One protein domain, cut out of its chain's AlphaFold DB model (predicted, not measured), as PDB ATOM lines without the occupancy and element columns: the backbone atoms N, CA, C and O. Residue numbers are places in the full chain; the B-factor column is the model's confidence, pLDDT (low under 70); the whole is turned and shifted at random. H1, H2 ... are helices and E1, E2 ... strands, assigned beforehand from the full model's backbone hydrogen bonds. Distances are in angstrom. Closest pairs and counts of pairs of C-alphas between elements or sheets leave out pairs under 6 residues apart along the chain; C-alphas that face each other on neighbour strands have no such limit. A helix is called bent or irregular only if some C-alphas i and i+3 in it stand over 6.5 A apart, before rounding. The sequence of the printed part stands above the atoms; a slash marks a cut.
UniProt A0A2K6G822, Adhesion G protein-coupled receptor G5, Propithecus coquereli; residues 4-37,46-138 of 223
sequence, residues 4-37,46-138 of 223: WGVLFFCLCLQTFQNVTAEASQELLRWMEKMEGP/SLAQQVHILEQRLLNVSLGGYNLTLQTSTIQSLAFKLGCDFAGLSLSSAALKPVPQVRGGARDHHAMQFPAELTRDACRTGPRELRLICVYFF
ATOM      1  N   TRP A   4     153.303 266.714 226.215       82.19
ATOM      2  CA  TRP A   4     151.857 266.946 226.211       82.19
ATOM      3  C   TRP A   4     151.037 265.668 225.994       82.19
ATOM      4  O   TRP A   4     149.998 265.500 226.628       82.19
ATOM      5  N   GLY A   5     151.524 264.737 225.169       80.50
ATOM      6  CA  GLY A   5     150.867 263.447 224.943       80.50
ATOM      7  C   GLY A   5     150.884 262.559 226.187       80.50
ATOM      8  O   GLY A   5     149.887 261.911 226.493       80.50
ATOM      9  N   VAL A   6     151.981 262.585 226.954       84.50
ATOM     10  CA  VAL A   6     152.081 261.865 228.236       84.50
ATOM     11  C   VAL A   6     151.116 262.450 229.272       84.50
ATOM     12  O   VAL A   6     150.410 261.698 229.936       84.50
ATOM     13  N   LEU A   7     151.026 263.781 229.375       84.75
ATOM     14  CA  LEU A   7     150.107 264.446 230.308       84.75
ATOM     15  C   LEU A   7     148.640 264.157 229.982       84.75
ATOM     16  O   LEU A   7     147.868 263.830 230.881       84.75
ATOM     17  N   PHE A   8     148.265 264.229 228.704       85.56
ATOM     18  CA  PHE A   8     146.913 263.889 228.267       85.56
ATOM     19  C   PHE A   8     146.570 262.432 228.604       85.56
ATOM     20  O   PHE A   8     145.527 262.162 229.195       85.56
ATOM     21  N   PHE A   9     147.490 261.503 228.327       82.19
ATOM     22  CA  PHE A   9     147.309 260.090 228.650       82.19
ATOM     23  C   PHE A   9     147.153 259.844 230.159       82.19
ATOM     24  O   PHE A   9     146.252 259.115 230.572       82.19
ATOM     25  N   CYS A  10     147.969 260.493 230.998       83.12
ATOM     26  CA  CYS A  10     147.849 260.405 232.454       83.12
ATOM     27  C   CYS A  10     146.492 260.914 232.956       83.12
ATOM     28  O   CYS A  10     145.853 260.236 233.758       83.12
ATOM     29  N   LEU A  11     146.020 262.062 232.458       88.12
ATOM     30  CA  LEU A  11     144.718 262.610 232.843       88.12
ATOM     31  C   LEU A  11     143.569 261.676 232.436       88.12
ATOM     32  O   LEU A  11     142.677 261.428 233.244       88.12
ATOM     33  N   CYS A  12     143.613 261.099 231.231       79.81
ATOM     34  CA  CYS A  12     142.612 260.134 230.764       79.81
ATOM     35  C   CYS A  12     142.587 258.844 231.596       79.81
ATOM     36  O   CYS A  12     141.516 258.316 231.889       79.81
ATOM     37  N   LEU A  13     143.752 258.331 232.002       80.88
ATOM     38  CA  LEU A  13     143.813 257.171 232.893       80.88
ATOM     39  C   LEU A  13     143.198 257.486 234.258       80.88
ATOM     40  O   LEU A  13     142.466 256.670 234.812       80.88
ATOM     41  N   GLN A  14     143.472 258.675 234.788       74.69
ATOM     42  CA  GLN A  14     143.012 259.078 236.109       74.69
ATOM     43  C   GLN A  14     141.495 259.305 236.142       74.69
ATOM     44  O   GLN A  14     140.832 258.876 237.085       74.69
ATOM     45  N   THR A  15     140.915 259.888 235.087       75.00
ATOM     46  CA  THR A  15     139.454 259.995 234.957       75.00
ATOM     47  C   THR A  15     138.800 258.621 234.829       75.00
ATOM     48  O   THR A  15     137.804 258.359 235.500       75.00
ATOM     49  N   PHE A  16     139.384 257.712 234.044       67.94
ATOM     50  CA  PHE A  16     138.861 256.357 233.871       67.94
ATOM     51  C   PHE A  16     138.895 255.531 235.170       67.94
ATOM     52  O   PHE A  16     137.923 254.847 235.510       67.94
ATOM     53  N   GLN A  17     139.994 255.617 235.928       71.00
ATOM     54  CA  GLN A  17     140.117 254.938 237.219       71.00
ATOM     55  C   GLN A  17     139.125 255.484 238.248       71.00
ATOM     56  O   GLN A  17     138.472 254.693 238.931       71.00
ATOM     57  N   ASN A  18     138.945 256.807 238.306       68.81
ATOM     58  CA  ASN A  18     137.981 257.422 239.216       68.81
ATOM     59  C   ASN A  18     136.546 256.974 238.913       68.81
ATOM     60  O   ASN A  18     135.843 256.550 239.821       68.81
ATOM     61  N   VAL A  19     136.118 256.968 237.644       74.75
ATOM     62  CA  VAL A  19     134.757 256.527 237.268       74.75
ATOM     63  C   VAL A  19     134.477 255.086 237.712       74.75
ATOM     64  O   VAL A  19     133.392 254.778 238.203       74.75
ATOM     65  N   THR A  20     135.464 254.201 237.571       72.69
ATOM     66  CA  THR A  20     135.343 252.800 237.996       72.69
ATOM     67  C   THR A  20     135.241 252.676 239.518       72.69
ATOM     68  O   THR A  20     134.396 251.935 240.027       72.69
ATOM     69  N   ALA A  21     136.073 253.422 240.250       77.81
ATOM     70  CA  ALA A  21     136.044 253.444 241.707       77.81
ATOM     71  C   ALA A  21     134.681 253.934 242.229       77.81
ATOM     72  O   ALA A  21     134.065 253.248 243.045       77.81
ATOM     73  N   GLU A  22     134.159 255.032 241.677       80.81
ATOM     74  CA  GLU A  22     132.856 255.601 242.049       80.81
ATOM     75  C   GLU A  22     131.698 254.612 241.837       80.81
ATOM     76  O   GLU A  22     130.864 254.420 242.727       80.81
ATOM     77  N   ALA A  23     131.662 253.920 240.692       82.88
ATOM     78  CA  ALA A  23     130.618 252.934 240.399       82.88
ATOM     79  C   ALA A  23     130.657 251.740 241.372       82.88
ATOM     80  O   ALA A  23     129.618 251.292 241.866       82.88
ATOM     81  N   SER A  24     131.858 251.246 241.689       87.75
ATOM     82  CA  SER A  24     132.036 250.169 242.668       87.75
ATOM     83  C   SER A  24     131.650 250.603 244.089       87.75
ATOM     84  O   SER A  24     131.058 249.824 244.838       87.75
ATOM     85  N   GLN A  25     131.894 251.867 244.442       90.56
ATOM     86  CA  GLN A  25     131.538 252.438 245.737       90.56
ATOM     87  C   GLN A  25     130.027 252.661 245.873       90.56
ATOM     88  O   GLN A  25     129.463 252.416 246.936       90.56
ATOM     89  N   GLU A  26     129.343 253.083 244.809       91.38
ATOM     90  CA  GLU A  26     127.876 253.147 244.758       91.38
ATOM     91  C   GLU A  26     127.240 251.765 244.949       91.38
ATOM     92  O   GLU A  26     126.244 251.623 245.665       91.38
ATOM     93  N   LEU A  27     127.827 250.729 244.351       93.62
ATOM     94  CA  LEU A  27     127.382 249.352 244.539       93.62
ATOM     95  C   LEU A  27     127.624 248.855 245.971       93.62
ATOM     96  O   LEU A  27     126.732 248.250 246.561       93.62
ATOM     97  N   LEU A  28     128.779 249.169 246.561       93.75
ATOM     98  CA  LEU A  28     129.064 248.841 247.957       93.75
ATOM     99  C   LEU A  28     128.076 249.526 248.913       93.75
ATOM    100  O   LEU A  28     127.488 248.863 249.764       93.75
ATOM    101  N   ARG A  29     127.804 250.823 248.713       92.94
ATOM    102  CA  ARG A  29     126.799 251.574 249.489       92.94
ATOM    103  C   ARG A  29     125.399 250.976 249.362       92.94
ATOM    104  O   ARG A  29     124.616 251.009 250.312       92.94
ATOM    105  N   TRP A  30     125.060 250.422 248.197       92.25
ATOM    106  CA  TRP A  30     123.811 249.686 248.018       92.25
ATOM    107  C   TRP A  30     123.784 248.385 248.824       92.25
ATOM    108  O   TRP A  30     122.798 248.134 249.514       92.25
ATOM    109  N   MET A  31     124.860 247.593 248.785       93.19
ATOM    110  CA  MET A  31     124.976 246.378 249.597       93.19
ATOM    111  C   MET A  31     124.828 246.699 251.089       93.19
ATOM    112  O   MET A  31     124.028 246.061 251.760       93.19
ATOM    113  N   GLU A  32     125.491 247.743 251.592       92.38
ATOM    114  CA  GLU A  32     125.353 248.207 252.984       92.38
ATOM    115  C   GLU A  32     123.911 248.611 253.325       92.38
ATOM    116  O   GLU A  32     123.407 248.322 254.411       92.38
ATOM    117  N   LYS A  33     123.208 249.255 252.385       90.44
ATOM    118  CA  LYS A  33     121.796 249.619 252.556       90.44
ATOM    119  C   LYS A  33     120.894 248.389 252.689       90.44
ATOM    120  O   LYS A  33     119.918 248.470 253.428       90.44
ATOM    121  N   MET A  34     121.211 247.289 252.003       89.00
ATOM    122  CA  MET A  34     120.477 246.024 252.124       89.00
ATOM    123  C   MET A  34     120.655 245.364 253.502       89.00
ATOM    124  O   MET A  34     119.782 244.614 253.923       89.00
ATOM    125  N   GLU A  35     121.756 245.639 254.212       88.56
ATOM    126  CA  GLU A  35     121.999 245.113 255.569       88.56
ATOM    127  C   GLU A  35     121.297 245.937 256.656       88.56
ATOM    128  O   GLU A  35     121.041 245.450 257.757       88.56
ATOM    129  N   GLY A  36     121.010 247.208 256.367       79.56
ATOM    130  CA  GLY A  36     120.375 248.121 257.307       79.56
ATOM    131  C   GLY A  36     118.875 247.855 257.480       79.56
ATOM    132  O   GLY A  36     118.203 247.397 256.554       79.56
ATOM    133  N   PRO A  37     118.296 248.206 258.643       67.88
ATOM    134  CA  PRO A  37     116.850 248.179 258.810       67.88
ATOM    135  C   PRO A  37     116.173 249.122 257.795       67.88
ATOM    136  O   PRO A  37     116.769 250.140 257.415       67.88
ATOM    137  N   SER A  46     110.915 245.434 248.188       85.88
ATOM    138  CA  SER A  46     110.860 244.091 248.772       85.88
ATOM    139  C   SER A  46     112.236 243.416 248.723       85.88
ATOM    140  O   SER A  46     113.089 243.796 247.923       85.88
ATOM    141  N   LEU A  47     112.477 242.396 249.552       86.12
ATOM    142  CA  LEU A  47     113.764 241.682 249.558       86.12
ATOM    143  C   LEU A  47     114.112 241.117 248.172       86.12
ATOM    144  O   LEU A  47     115.230 241.300 247.697       86.12
ATOM    145  N   ALA A  48     113.130 240.536 247.476       86.12
ATOM    146  CA  ALA A  48     113.298 240.066 246.102       86.12
ATOM    147  C   ALA A  48     113.686 241.206 245.142       86.12
ATOM    148  O   ALA A  48     114.607 241.058 244.342       86.12
ATOM    149  N   GLN A  49     113.042 242.373 245.261       88.75
ATOM    150  CA  GLN A  49     113.413 243.553 244.476       88.75
ATOM    151  C   GLN A  49     114.822 244.050 244.820       88.75
ATOM    152  O   GLN A  49     115.544 244.474 243.925       88.75
ATOM    153  N   GLN A  50     115.243 243.988 246.084       89.88
ATOM    154  CA  GLN A  50     116.596 244.381 246.484       89.88
ATOM    155  C   GLN A  50     117.662 243.477 245.860       89.88
ATOM    156  O   GLN A  50     118.645 243.989 245.324       89.88
ATOM    157  N   VAL A  51     117.446 242.156 245.877       90.69
ATOM    158  CA  VAL A  51     118.339 241.177 245.236       90.69
ATOM    159  C   VAL A  51     118.382 241.391 243.723       90.69
ATOM    160  O   VAL A  51     119.466 241.423 243.146       90.69
ATOM    161  N   HIS A  52     117.236 241.640 243.087       91.12
ATOM    162  CA  HIS A  52     117.195 241.936 241.654       91.12
ATOM    163  C   HIS A  52     117.915 243.249 241.300       91.12
ATOM    164  O   HIS A  52     118.672 243.311 240.336       91.12
ATOM    165  N   ILE A  53     117.758 244.309 242.101       92.38
ATOM    166  CA  ILE A  53     118.505 245.562 241.900       92.38
ATOM    167  C   ILE A  53     120.013 245.326 242.065       92.38
ATOM    168  O   ILE A  53     120.803 245.888 241.306       92.38
ATOM    169  N   LEU A  54     120.422 244.505 243.036       93.94
ATOM    170  CA  LEU A  54     121.824 244.142 243.232       93.94
ATOM    171  C   LEU A  54     122.389 243.419 242.000       93.94
ATOM    172  O   LEU A  54     123.449 243.804 241.510       93.94
ATOM    173  N   GLU A  55     121.664 242.433 241.473       93.75
ATOM    174  CA  GLU A  55     121.999 241.728 240.233       93.75
ATOM    175  C   GLU A  55     122.175 242.707 239.061       93.75
ATOM    176  O   GLU A  55     123.224 242.720 238.417       93.75
ATOM    177  N   GLN A  56     121.199 243.589 238.827       93.31
ATOM    178  CA  GLN A  56     121.262 244.573 237.741       93.31
ATOM    179  C   GLN A  56     122.451 245.526 237.884       93.31
ATOM    180  O   GLN A  56     123.104 245.869 236.897       93.31
ATOM    181  N   ARG A  57     122.780 245.957 239.106       93.69
ATOM    182  CA  ARG A  57     123.960 246.800 239.333       93.69
ATOM    183  C   ARG A  57     125.262 246.033 239.088       93.69
ATOM    184  O   ARG A  57     126.170 246.594 238.483       93.69
ATOM    185  N   LEU A  58     125.351 244.766 239.496       93.38
ATOM    186  CA  LEU A  58     126.515 243.906 239.236       93.38
ATOM    187  C   LEU A  58     126.705 243.617 237.738       93.38
ATOM    188  O   LEU A  58     127.839 243.568 237.261       93.38
ATOM    189  N   LEU A  59     125.615 243.482 236.977       90.44
ATOM    190  CA  LEU A  59     125.673 243.336 235.520       90.44
ATOM    191  C   LEU A  59     126.208 244.598 234.838       90.44
ATOM    192  O   LEU A  59     126.991 244.490 233.897       90.44
ATOM    193  N   ASN A  60     125.843 245.778 235.346       89.81
ATOM    194  CA  ASN A  60     126.121 247.063 234.699       89.81
ATOM    195  C   ASN A  60     127.359 247.807 235.231       89.81
ATOM    196  O   ASN A  60     127.759 248.814 234.649       89.81
ATOM    197  N   VAL A  61     127.980 247.355 236.324       88.75
ATOM    198  CA  VAL A  61     129.161 248.025 236.895       88.75
ATOM    199  C   VAL A  61     130.339 247.998 235.915       88.75
ATOM    200  O   VAL A  61     130.601 246.985 235.261       88.75
ATOM    201  N   SER A  62     131.091 249.090 235.792       84.69
ATOM    202  CA  SER A  62     132.339 249.058 235.032       84.69
ATOM    203  C   SER A  62     133.396 248.264 235.806       84.69
ATOM    204  O   SER A  62     133.639 248.487 236.990       84.69
ATOM    205  N   LEU A  63     134.019 247.299 235.132       83.19
ATOM    206  CA  LEU A  63     135.109 246.498 235.681       83.19
ATOM    207  C   LEU A  63     136.424 247.091 235.167       83.19
ATOM    208  O   LEU A  63     136.712 246.999 233.974       83.19
ATOM    209  N   GLY A  64     137.213 247.704 236.053       75.62
ATOM    210  CA  GLY A  64     138.539 248.246 235.710       75.62
ATOM    211  C   GLY A  64     139.595 247.170 235.432       75.62
ATOM    212  O   GLY A  64     140.670 247.481 234.930       75.62
ATOM    213  N   GLY A  65     139.284 245.908 235.745       84.38
ATOM    214  CA  GLY A  65     140.116 244.734 235.497       84.38
ATOM    215  C   GLY A  65     139.285 243.527 235.051       84.38
ATOM    216  O   GLY A  65     138.212 243.673 234.464       84.38
ATOM    217  N   TYR A  66     139.782 242.323 235.336       86.12
ATOM    218  CA  TYR A  66     139.108 241.064 234.989       86.12
ATOM    219  C   TYR A  66     138.053 240.643 236.019       86.12
ATOM    220  O   TYR A  66     137.166 239.852 235.702       86.12
ATOM    221  N   ASN A  67     138.124 241.168 237.243       90.38
ATOM    222  CA  ASN A  67     137.134 240.916 238.274       90.38
ATOM    223  C   ASN A  67     136.884 242.140 239.162       90.38
ATOM    224  O   ASN A  67     137.637 243.114 239.164       90.38
ATOM    225  N   LEU A  68     135.795 242.061 239.914       91.12
ATOM    226  CA  LEU A  68     135.447 242.945 241.012       91.12
ATOM    227  C   LEU A  68     134.992 242.071 242.170       91.12
ATOM    228  O   LEU A  68     134.223 241.132 241.982       91.12
ATOM    229  N   THR A  69     135.471 242.378 243.368       91.56
ATOM    230  CA  THR A  69     134.986 241.766 244.605       91.56
ATOM    231  C   THR A  69     134.580 242.877 245.552       91.56
ATOM    232  O   THR A  69     135.403 243.725 245.893       91.56
ATOM    233  N   LEU A  70     133.323 242.862 245.979       92.12
ATOM    234  CA  LEU A  70     132.787 243.761 246.993       92.12
ATOM    235  C   LEU A  70     132.287 242.934 248.170       92.12
ATOM    236  O   LEU A  70     131.784 241.823 248.006       92.12
ATOM    237  N   GLN A  71     132.449 243.467 249.372       91.06
ATOM    238  CA  GLN A  71     132.144 242.733 250.587       91.06
ATOM    239  C   GLN A  71     131.653 243.683 251.671       91.06
ATOM    240  O   GLN A  71     132.272 244.709 251.935       91.06
ATOM    241  N   THR A  72     130.565 243.283 252.315       90.31
ATOM    242  CA  THR A  72     129.984 243.892 253.510       90.31
ATOM    243  C   THR A  72     129.985 242.867 254.654       90.31
ATOM    244  O   THR A  72     130.717 241.870 254.609       90.31
ATOM    245  N   SER A  73     129.222 243.109 255.723       87.19
ATOM    246  CA  SER A  73     129.212 242.224 256.896       87.19
ATOM    247  C   SER A  73     128.438 240.920 256.668       87.19
ATOM    248  O   SER A  73     128.755 239.898 257.273       87.19
ATOM    249  N   THR A  74     127.465 240.936 255.763       87.31
ATOM    250  CA  THR A  74     126.537 239.836 255.480       87.31
ATOM    251  C   THR A  74     126.421 239.491 253.996       87.31
ATOM    252  O   THR A  74     125.825 238.466 253.672       87.31
ATOM    253  N   ILE A  75     127.012 240.280 253.092       90.19
ATOM    254  CA  ILE A  75     126.980 240.033 251.646       90.19
ATOM    255  C   ILE A  75     128.399 240.101 251.075       90.19
ATOM    256  O   ILE A  75     129.177 241.002 251.379       90.19
ATOM    257  N   GLN A  76     128.741 239.167 250.195       91.56
ATOM    258  CA  GLN A  76     129.923 239.264 249.345       91.56
ATOM    259  C   GLN A  76     129.516 239.045 247.895       91.56
ATOM    260  O   GLN A  76     128.893 238.040 247.575       91.56
ATOM    261  N   SER A  77     129.881 239.966 247.012       92.50
ATOM    262  CA  SER A  77     129.626 239.852 245.581       92.50
ATOM    263  C   SER A  77     130.936 239.786 244.806       92.50
ATOM    264  O   SER A  77     131.909 240.480 245.112       92.50
ATOM    265  N   LEU A  78     130.960 238.919 243.801       92.50
ATOM    266  CA  LEU A  78     132.036 238.788 242.836       92.50
ATOM    267  C   LEU A  78     131.450 238.931 241.440       92.50
ATOM    268  O   LEU A  78     130.418 238.335 241.135       92.50
ATOM    269  N   ALA A  79     132.126 239.690 240.594       93.56
ATOM    270  CA  ALA A  79     131.821 239.790 239.179       93.56
ATOM    271  C   ALA A  79     133.102 239.534 238.387       93.56
ATOM    272  O   ALA A  79     134.129 240.151 238.661       93.56
ATOM    273  N   PHE A  80     133.044 238.633 237.413       92.56
ATOM    274  CA  PHE A  80     134.157 238.274 236.542       92.56
ATOM    275  C   PHE A  80     133.795 238.601 235.102       92.56
ATOM    276  O   PHE A  80     132.721 238.225 234.634       92.56
ATOM    277  N   LYS A  81     134.707 239.258 234.390       92.56
ATOM    278  CA  LYS A  81     134.656 239.357 232.934       92.56
ATOM    279  C   LYS A  81     135.044 238.003 232.356       92.56
ATOM    280  O   LYS A  81     136.089 237.463 232.708       92.56
ATOM    281  N   LEU A  82     134.207 237.467 231.478       91.38
ATOM    282  CA  LEU A  82     134.458 236.207 230.798       91.38
ATOM    283  C   LEU A  82     134.787 236.453 229.324       91.38
ATOM    284  O   LEU A  82     134.138 237.256 228.652       91.38
ATOM    285  N   GLY A  83     135.794 235.734 228.839       89.50
ATOM    286  CA  GLY A  83     136.150 235.652 227.427       89.50
ATOM    287  C   GLY A  83     135.620 234.378 226.771       89.50
ATOM    288  O   GLY A  83     135.087 233.478 227.424       89.50
ATOM    289  N   CYS A  84     135.792 234.285 225.455       90.94
ATOM    290  CA  CYS A  84     135.476 233.067 224.701       90.94
ATOM    291  C   CYS A  84     136.523 231.960 224.869       90.94
ATOM    292  O   CYS A  84     136.278 230.817 224.502       90.94
ATOM    293  N   ASP A  85     137.666 232.300 225.451       90.88
ATOM    294  CA  ASP A  85     138.755 231.429 225.880       90.88
ATOM    295  C   ASP A  85     138.624 231.009 227.356       90.88
ATOM    296  O   ASP A  85     139.596 230.587 227.981       90.88
ATOM    297  N   PHE A  86     137.428 231.141 227.939       92.38
ATOM    298  CA  PHE A  86     137.180 230.784 229.330       92.38
ATOM    299  C   PHE A  86     137.530 229.314 229.605       92.38
ATOM    300  O   PHE A  86     136.880 228.401 229.107       92.38
ATOM    301  N   ALA A  87     138.536 229.090 230.452       94.31
ATOM    302  CA  ALA A  87     139.024 227.757 230.812       94.31
ATOM    303  C   ALA A  87     138.241 227.094 231.963       94.31
ATOM    304  O   ALA A  87     138.601 226.007 232.414       94.31
ATOM    305  N   GLY A  88     137.188 227.747 232.457       94.06
ATOM    306  CA  GLY A  88     136.506 227.382 233.694       94.06
ATOM    307  C   GLY A  88     136.984 228.205 234.893       94.06
ATOM    308  O   GLY A  88     138.019 228.873 234.858       94.06
ATOM    309  N   LEU A  89     136.201 228.183 235.972       92.56
ATOM    310  CA  LEU A  89     136.495 228.896 237.215       92.56
ATOM    311  C   LEU A  89     136.092 228.041 238.410       92.56
ATOM    312  O   LEU A  89     134.964 227.570 238.485       92.56
ATOM    313  N   SER A  90     136.992 227.897 239.376       92.12
ATOM    314  CA  SER A  90     136.678 227.290 240.667       92.12
ATOM    315  C   SER A  90     136.742 228.353 241.754       92.12
ATOM    316  O   SER A  90     137.771 229.003 241.941       92.12
ATOM    317  N   LEU A  91     135.640 228.536 242.472       88.38
ATOM    318  CA  LEU A  91     135.540 229.411 243.629       88.38
ATOM    319  C   LEU A  91     135.424 228.565 244.886       88.38
ATOM    320  O   LEU A  91     134.651 227.615 244.932       88.38
ATOM    321  N   SER A  92     136.162 228.933 245.926       83.88
ATOM    322  CA  SER A  92     136.098 228.286 247.233       83.88
ATOM    323  C   SER A  92     135.966 229.334 248.322       83.88
ATOM    324  O   SER A  92     136.647 230.361 248.281       83.88
ATOM    325  N   SER A  93     135.143 229.050 249.330       74.56
ATOM    326  CA  SER A  93     134.992 229.900 250.513       74.56
ATOM    327  C   SER A  93     136.295 230.086 251.295       74.56
ATOM    328  O   SER A  93     136.486 231.121 251.930       74.56
ATOM    329  N   ALA A  94     137.220 229.124 251.197       68.19
ATOM    330  CA  ALA A  94     138.530 229.189 251.837       68.19
ATOM    331  C   ALA A  94     139.429 230.283 251.239       68.19
ATOM    332  O   ALA A  94     140.280 230.828 251.936       68.19
ATOM    333  N   ALA A  95     139.221 230.633 249.966       62.31
ATOM    334  CA  ALA A  95     139.955 231.702 249.293       62.31
ATOM    335  C   ALA A  95     139.349 233.098 249.544       62.31
ATOM    336  O   ALA A  95     139.938 234.107 249.154       62.31
ATOM    337  N   LEU A  96     138.174 233.181 250.182       68.25
ATOM    338  CA  LEU A  96     137.465 234.440 250.419       68.25
ATOM    339  C   LEU A  96     137.921 235.085 251.731       68.25
ATOM    340  O   LEU A  96     138.097 234.417 252.755       68.25
ATOM    341  N   LYS A  97     138.074 236.417 251.715       65.62
ATOM    342  CA  LYS A  97     138.512 237.175 252.892       65.62
ATOM    343  C   LYS A  97     137.631 236.866 254.117       65.62
ATOM    344  O   LYS A  97     136.400 236.815 254.011       65.62
ATOM    345  N   PRO A  98     138.236 236.667 255.302       61.28
ATOM    346  CA  PRO A  98     137.491 236.502 256.544       61.28
ATOM    347  C   PRO A  98     136.535 237.675 256.792       61.28
ATOM    348  O   PRO A  98     136.944 238.832 256.755       61.28
ATOM    349  N   VAL A  99     135.259 237.372 257.041       62.34
ATOM    350  CA  VAL A  99     134.274 238.356 257.503       62.34
ATOM    351  C   VAL A  99     134.409 238.446 259.028       62.34
ATOM    352  O   VAL A  99     134.315 237.407 259.685       62.34
ATOM    353  N   PRO A 100     134.608 239.637 259.621       56.09
ATOM    354  CA  PRO A 100     134.886 239.771 261.054       56.09
ATOM    355  C   PRO A 100     133.771 239.297 262.004       56.09
ATOM    356  O   PRO A 100     134.052 239.034 263.170       56.09
ATOM    357  N   GLN A 101     132.517 239.218 261.543       53.50
ATOM    358  CA  GLN A 101     131.346 239.102 262.425       53.50
ATOM    359  C   GLN A 101     130.794 237.680 262.596       53.50
ATOM    360  O   GLN A 101     130.041 237.441 263.533       53.50
ATOM    361  N   VAL A 102     131.221 236.701 261.790       52.47
ATOM    362  CA  VAL A 102     130.838 235.287 261.990       52.47
ATOM    363  C   VAL A 102     131.814 234.627 262.975       52.47
ATOM    364  O   VAL A 102     132.487 233.646 262.673       52.47
ATOM    365  N   ARG A 103     131.966 235.215 264.167       42.34
ATOM    366  CA  ARG A 103     132.712 234.608 265.279       42.34
ATOM    367  C   ARG A 103     131.764 233.689 266.045       42.34
ATOM    368  O   ARG A 103     131.122 234.129 266.990       42.34
ATOM    369  N   GLY A 104     131.661 232.426 265.630       43.25
ATOM    370  CA  GLY A 104     130.991 231.400 266.444       43.25
ATOM    371  C   GLY A 104     130.327 230.246 265.695       43.25
ATOM    372  O   GLY A 104     129.976 229.263 266.336       43.25
ATOM    373  N   GLY A 105     130.174 230.326 264.372       47.50
ATOM    374  CA  GLY A 105     129.665 229.224 263.547       47.50
ATOM    375  C   GLY A 105     130.770 228.647 262.670       47.50
ATOM    376  O   GLY A 105     131.564 229.409 262.114       47.50
ATOM    377  N   ALA A 106     130.836 227.319 262.550       45.28
ATOM    378  CA  ALA A 106     131.677 226.666 261.553       45.28
ATOM    379  C   ALA A 106     131.369 227.277 260.177       45.28
ATOM    380  O   ALA A 106     130.214 227.325 259.759       45.28
ATOM    381  N   ARG A 107     132.388 227.813 259.495       57.91
ATOM    382  CA  ARG A 107     132.236 228.226 258.099       57.91
ATOM    383  C   ARG A 107     132.084 226.950 257.292       57.91
ATOM    384  O   ARG A 107     133.075 226.258 257.076       57.91
ATOM    385  N   ASP A 108     130.870 226.654 256.852       63.47
ATOM    386  CA  ASP A 108     130.676 225.606 255.866       63.47
ATOM    387  C   ASP A 108     131.532 225.943 254.638       63.47
ATOM    388  O   ASP A 108     131.478 227.040 254.067       63.47
ATOM    389  N   HIS A 109     132.426 225.023 254.291       72.12
ATOM    390  CA  HIS A 109     133.280 225.180 253.131       72.12
ATOM    391  C   HIS A 109     132.447 224.924 251.882       72.12
ATOM    392  O   HIS A 109     132.126 223.782 251.571       72.12
ATOM    393  N   HIS A 110     132.101 225.981 251.151       79.62
ATOM    394  CA  HIS A 110     131.474 225.838 249.843       79.62
ATOM    395  C   HIS A 110     132.521 225.929 248.733       79.62
ATOM    396  O   HIS A 110     133.509 226.670 248.825       79.62
ATOM    397  N   ALA A 111     132.273 225.185 247.660       86.44
ATOM    398  CA  ALA A 111     132.996 225.292 246.408       86.44
ATOM    399  C   ALA A 111     131.991 225.391 245.257       86.44
ATOM    400  O   ALA A 111     130.991 224.676 245.242       86.44
ATOM    401  N   MET A 112     132.255 226.276 244.303       89.62
ATOM    402  CA  MET A 112     131.510 226.381 243.052       89.62
ATOM    403  C   MET A 112     132.476 226.174 241.899       89.62
ATOM    404  O   MET A 112     133.526 226.807 241.856       89.62
ATOM    405  N   GLN A 113     132.112 225.295 240.971       93.56
ATOM    406  CA  GLN A 113     132.884 225.041 239.763       93.56
ATOM    407  C   GLN A 113     132.048 225.439 238.554       93.56
ATOM    408  O   GLN A 113     130.923 224.975 238.377       93.56
ATOM    409  N   PHE A 114     132.620 226.309 237.735       94.56
ATOM    410  CA  PHE A 114     132.053 226.783 236.489       94.56
ATOM    411  C   PHE A 114     132.858 226.166 235.345       94.56
ATOM    412  O   PHE A 114     134.068 226.396 235.276       94.56
ATOM    413  N   PRO A 115     132.230 225.362 234.477       95.38
ATOM    414  CA  PRO A 115     132.926 224.649 233.414       95.38
ATOM    415  C   PRO A 115     133.332 225.589 232.270       95.38
ATOM    416  O   PRO A 115     132.710 226.633 232.063       95.38
ATOM    417  N   ALA A 116     134.357 225.211 231.501       93.06
ATOM    418  CA  ALA A 116     134.857 225.991 230.362       93.06
ATOM    419  C   ALA A 116     133.776 226.224 229.289       93.06
ATOM    420  O   ALA A 116     133.739 227.255 228.620       93.06
ATOM    421  N   GLU A 117     132.832 225.293 229.167       94.56
ATOM    422  CA  GLU A 117     131.742 225.335 228.198       94.56
ATOM    423  C   GLU A 117     130.723 226.452 228.472       94.56
ATOM    424  O   GLU A 117     129.908 226.745 227.596       94.56
ATOM    425  N   LEU A 118     130.776 227.108 229.640       92.69
ATOM    426  CA  LEU A 118     129.818 228.137 230.057       92.69
ATOM    427  C   LEU A 118     129.688 229.290 229.047       92.69
ATOM    428  O   LEU A 118     128.604 229.845 228.877       92.69
ATOM    429  N   THR A 119     130.773 229.653 228.361       92.69
ATOM    430  CA  THR A 119     130.774 230.759 227.388       92.69
ATOM    431  C   THR A 119     130.568 230.298 225.949       92.69
ATOM    432  O   THR A 119     130.363 231.134 225.065       92.69
ATOM    433  N   ARG A 120     130.578 228.982 225.695       90.06
ATOM    434  CA  ARG A 120     130.670 228.401 224.351       90.06
ATOM    435  C   ARG A 120     129.545 228.871 223.437       90.06
ATOM    436  O   ARG A 120     129.812 229.357 222.342       90.06
ATOM    437  N   ASP A 121     128.298 228.752 223.881       89.75
ATOM    438  CA  ASP A 121     127.146 229.116 223.053       89.75
ATOM    439  C   ASP A 121     127.000 230.627 222.899       89.75
ATOM    440  O   ASP A 121     126.743 231.116 221.798       89.75
ATOM    441  N   ALA A 122     127.244 231.384 223.969       89.25
ATOM    442  CA  ALA A 122     127.169 232.837 223.920       89.25
ATOM    443  C   ALA A 122     128.190 233.411 222.920       89.25
ATOM    444  O   ALA A 122     127.843 234.266 222.103       89.25
ATOM    445  N   CYS A 123     129.399 232.852 222.887       89.88
ATOM    446  CA  CYS A 123     130.454 233.228 221.950       89.88
ATOM    447  C   CYS A 123     130.183 232.839 220.491       89.88
ATOM    448  O   CYS A 123     130.699 233.491 219.583       89.88
ATOM    449  N   ARG A 124     129.340 231.831 220.226       89.06
ATOM    450  CA  ARG A 124     128.920 231.494 218.851       89.06
ATOM    451  C   ARG A 124     128.009 232.553 218.239       89.06
ATOM    452  O   ARG A 124     127.976 232.693 217.023       89.06
ATOM    453  N   THR A 125     127.274 233.290 219.071       85.31
ATOM    454  CA  THR A 125     126.314 234.313 218.623       85.31
ATOM    455  C   THR A 125     126.937 235.695 218.391       85.31
ATOM    456  O   THR A 125     126.222 236.636 218.046       85.31
ATOM    457  N   GLY A 126     128.261 235.818 218.538       77.50
ATOM    458  CA  GLY A 126     129.028 237.048 218.342       77.50
ATOM    459  C   GLY A 126     129.704 237.544 219.626       77.50
ATOM    460  O   GLY A 126     129.443 237.021 220.711       77.50
ATOM    461  N   PRO A 127     130.585 238.556 219.525       65.00
ATOM    462  CA  PRO A 127     131.268 239.110 220.683       65.00
ATOM    463  C   PRO A 127     130.258 239.845 221.568       65.00
ATOM    464  O   PRO A 127     129.751 240.911 221.221       65.00
ATOM    465  N   ARG A 128     129.964 239.259 222.726       76.12
ATOM    466  CA  ARG A 128     129.239 239.904 223.819       76.12
ATOM    467  C   ARG A 128     130.163 239.979 225.017       76.12
ATOM    468  O   ARG A 128     130.984 239.090 225.228       76.12
ATOM    469  N   GLU A 129     130.027 241.034 225.805       83.88
ATOM    470  CA  GLU A 129     130.700 241.094 227.094       83.88
ATOM    471  C   GLU A 129     130.009 240.106 228.038       83.88
ATOM    472  O   GLU A 129     128.897 240.347 228.505       83.88
ATOM    473  N   LEU A 130     130.644 238.955 228.258       90.38
ATOM    474  CA  LEU A 130     130.127 237.921 229.142       90.38
ATOM    475  C   LEU A 130     130.591 238.194 230.565       90.38
ATOM    476  O   LEU A 130     131.728 238.611 230.802       90.38
ATOM    477  N   ARG A 131     129.697 237.967 231.523       92.06
ATOM    478  CA  ARG A 131     129.963 238.215 232.936       92.06
ATOM    479  C   ARG A 131     129.447 237.065 233.776       92.06
ATOM    480  O   ARG A 131     128.322 236.617 233.581       92.06
ATOM    481  N   LEU A 132     130.266 236.621 234.721       93.38
ATOM    482  CA  LEU A 132     129.855 235.702 235.772       93.38
ATOM    483  C   LEU A 132     129.723 236.474 237.073       93.38
ATOM    484  O   LEU A 132     130.674 237.123 237.504       93.38
ATOM    485  N   ILE A 133     128.552 236.388 237.694       94.06
ATOM    486  CA  ILE A 133     128.260 237.032 238.968       94.06
ATOM    487  C   ILE A 133     128.023 235.944 240.008       94.06
ATOM    488  O   ILE A 133     127.220 235.039 239.802       94.06
ATOM    489  N   CYS A 134     128.717 236.042 241.136       92.06
ATOM    490  CA  CYS A 134     128.513 235.179 242.290       92.06
ATOM    491  C   CYS A 134     128.210 236.054 243.501       92.06
ATOM    492  O   CYS A 134     128.983 236.960 243.813       92.06
ATOM    493  N   VAL A 135     127.105 235.787 244.194       91.38
ATOM    494  CA  VAL A 135     126.724 236.527 245.401       91.38
ATOM    495  C   VAL A 135     126.553 235.550 246.553       91.38
ATOM    496  O   VAL A 135     125.753 234.623 246.482       91.38
ATOM    497  N   TYR A 136     127.308 235.776 247.619       88.88
ATOM    498  CA  TYR A 136     127.181 235.078 248.885       88.88
ATOM    499  C   TYR A 136     126.382 235.929 249.854       88.88
ATOM    500  O   TYR A 136     126.736 237.079 250.115       88.88
ATOM    501  N   PHE A 137     125.344 235.330 250.424       87.75
ATOM    502  CA  PHE A 137     124.606 235.885 251.546       87.75
ATOM    503  C   PHE A 137     124.968 235.068 252.787       87.75
ATOM    504  O   PHE A 137     124.699 233.874 252.852       87.75
ATOM    505  N   PHE A 138     125.585 235.703 253.780       84.94
ATOM    506  CA  PHE A 138     125.956 235.079 255.057       84.94
ATOM    507  C   PHE A 138     124.796 235.073 256.069       84.94
ATOM    508  O   PHE A 138     124.995 234.810 257.251       84.94
TER     509      PHE A 138
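Overview. This is residues 4 to 37 and 46 to 138 of the 223 residues of the protein "Adhesion G protein-coupled receptor G5" of Propithecus coquereli (UniProt A0A2K6G822). A small three-stranded sheet of E1, E2 and E5 has two helices, H1 and H2, side by side over one face, and residues 4 to 15 of the long H1 stick out beyond the body as an arm. The hairpin of E3 and E4 stands off from the other face, which it covers only in part, and H3 sits at one end of both sheets. The printed part has 127 residues with three named helices and five named strands, in the order H1 H2 E1 E2 E3 E4 H3 E5. Both sheets, E1 - E2 - E5 and E3 - E4, are antiparallel, and the class is mixed, helices and strands. The whole is loose, with a radius of gyration of the C-alphas of 17.2 A, and elongated, spanning 57 by 36 by 30 A.

Arrangement. H1, residues 4 to 35, is on the sheet of E1, residues 67 to 71, E2, residues 75 to 82, and E5, residues 130 to 137, at a height over the sheet of 9.6 A. It lies over E1, slantwise to it at 40 degrees on the local plane, and only just not over E2, on which 2 of its C-alphas fall. H2, residues 47 to 60, is on the same face at a height of 10.7 A, over E5 and only just over E2, on which 3 of its C-alphas fall. H1 touches H2 with residues 27 to 34 alone, at a shallow tilt of 12 degrees, opposite ways; their closest C-alphas, of Leu 27 and Arg 57, are 6.7 A apart. E1 and E2 form a hairpin, with N 68 and O 79 at 2.8 A. E2 and E5 are antiparallel, with N 78 and O 134 at 2.8 A. E3, residues 89 to 92, and E4, residues 111 to 114, form a hairpin, with N 91 and O 112 at 2.8 A; both are apart from H1 and H2. H3, residues 116 to 124, only grazes the three-stranded sheet with residues 118 to 123. Every O i to N i+4 pair is within hydrogen-bond range in H1 and H2; in H3 it is 2 of 5, beside 3 of 6 O i to N i+3 pairs.

Along the chain. H1 begins at C-alpha 4 (151.857, 266.946, 226.211) and is 47.2 A long. H2 is 20.1 A long, E2 22.5 A and E5 23.2 A. H3 is irregular, with C-alphas 118 and 121 7.6 A apart. E5 ends at C-alpha 137 (124.606, 235.885, 251.546).

Size, cuts and confidence. The two C-alphas farthest apart, of Trp 4 and Gly 104, are 57.6 A apart. Residues 38 to 45 are not printed, and C-alphas 37 and 46 are 12.4 A apart across the cut. The link from E3 to E4, 18 residues, is long. Mean pLDDT of the printed part is 83.5; residues 94 to 108 are among those under 70.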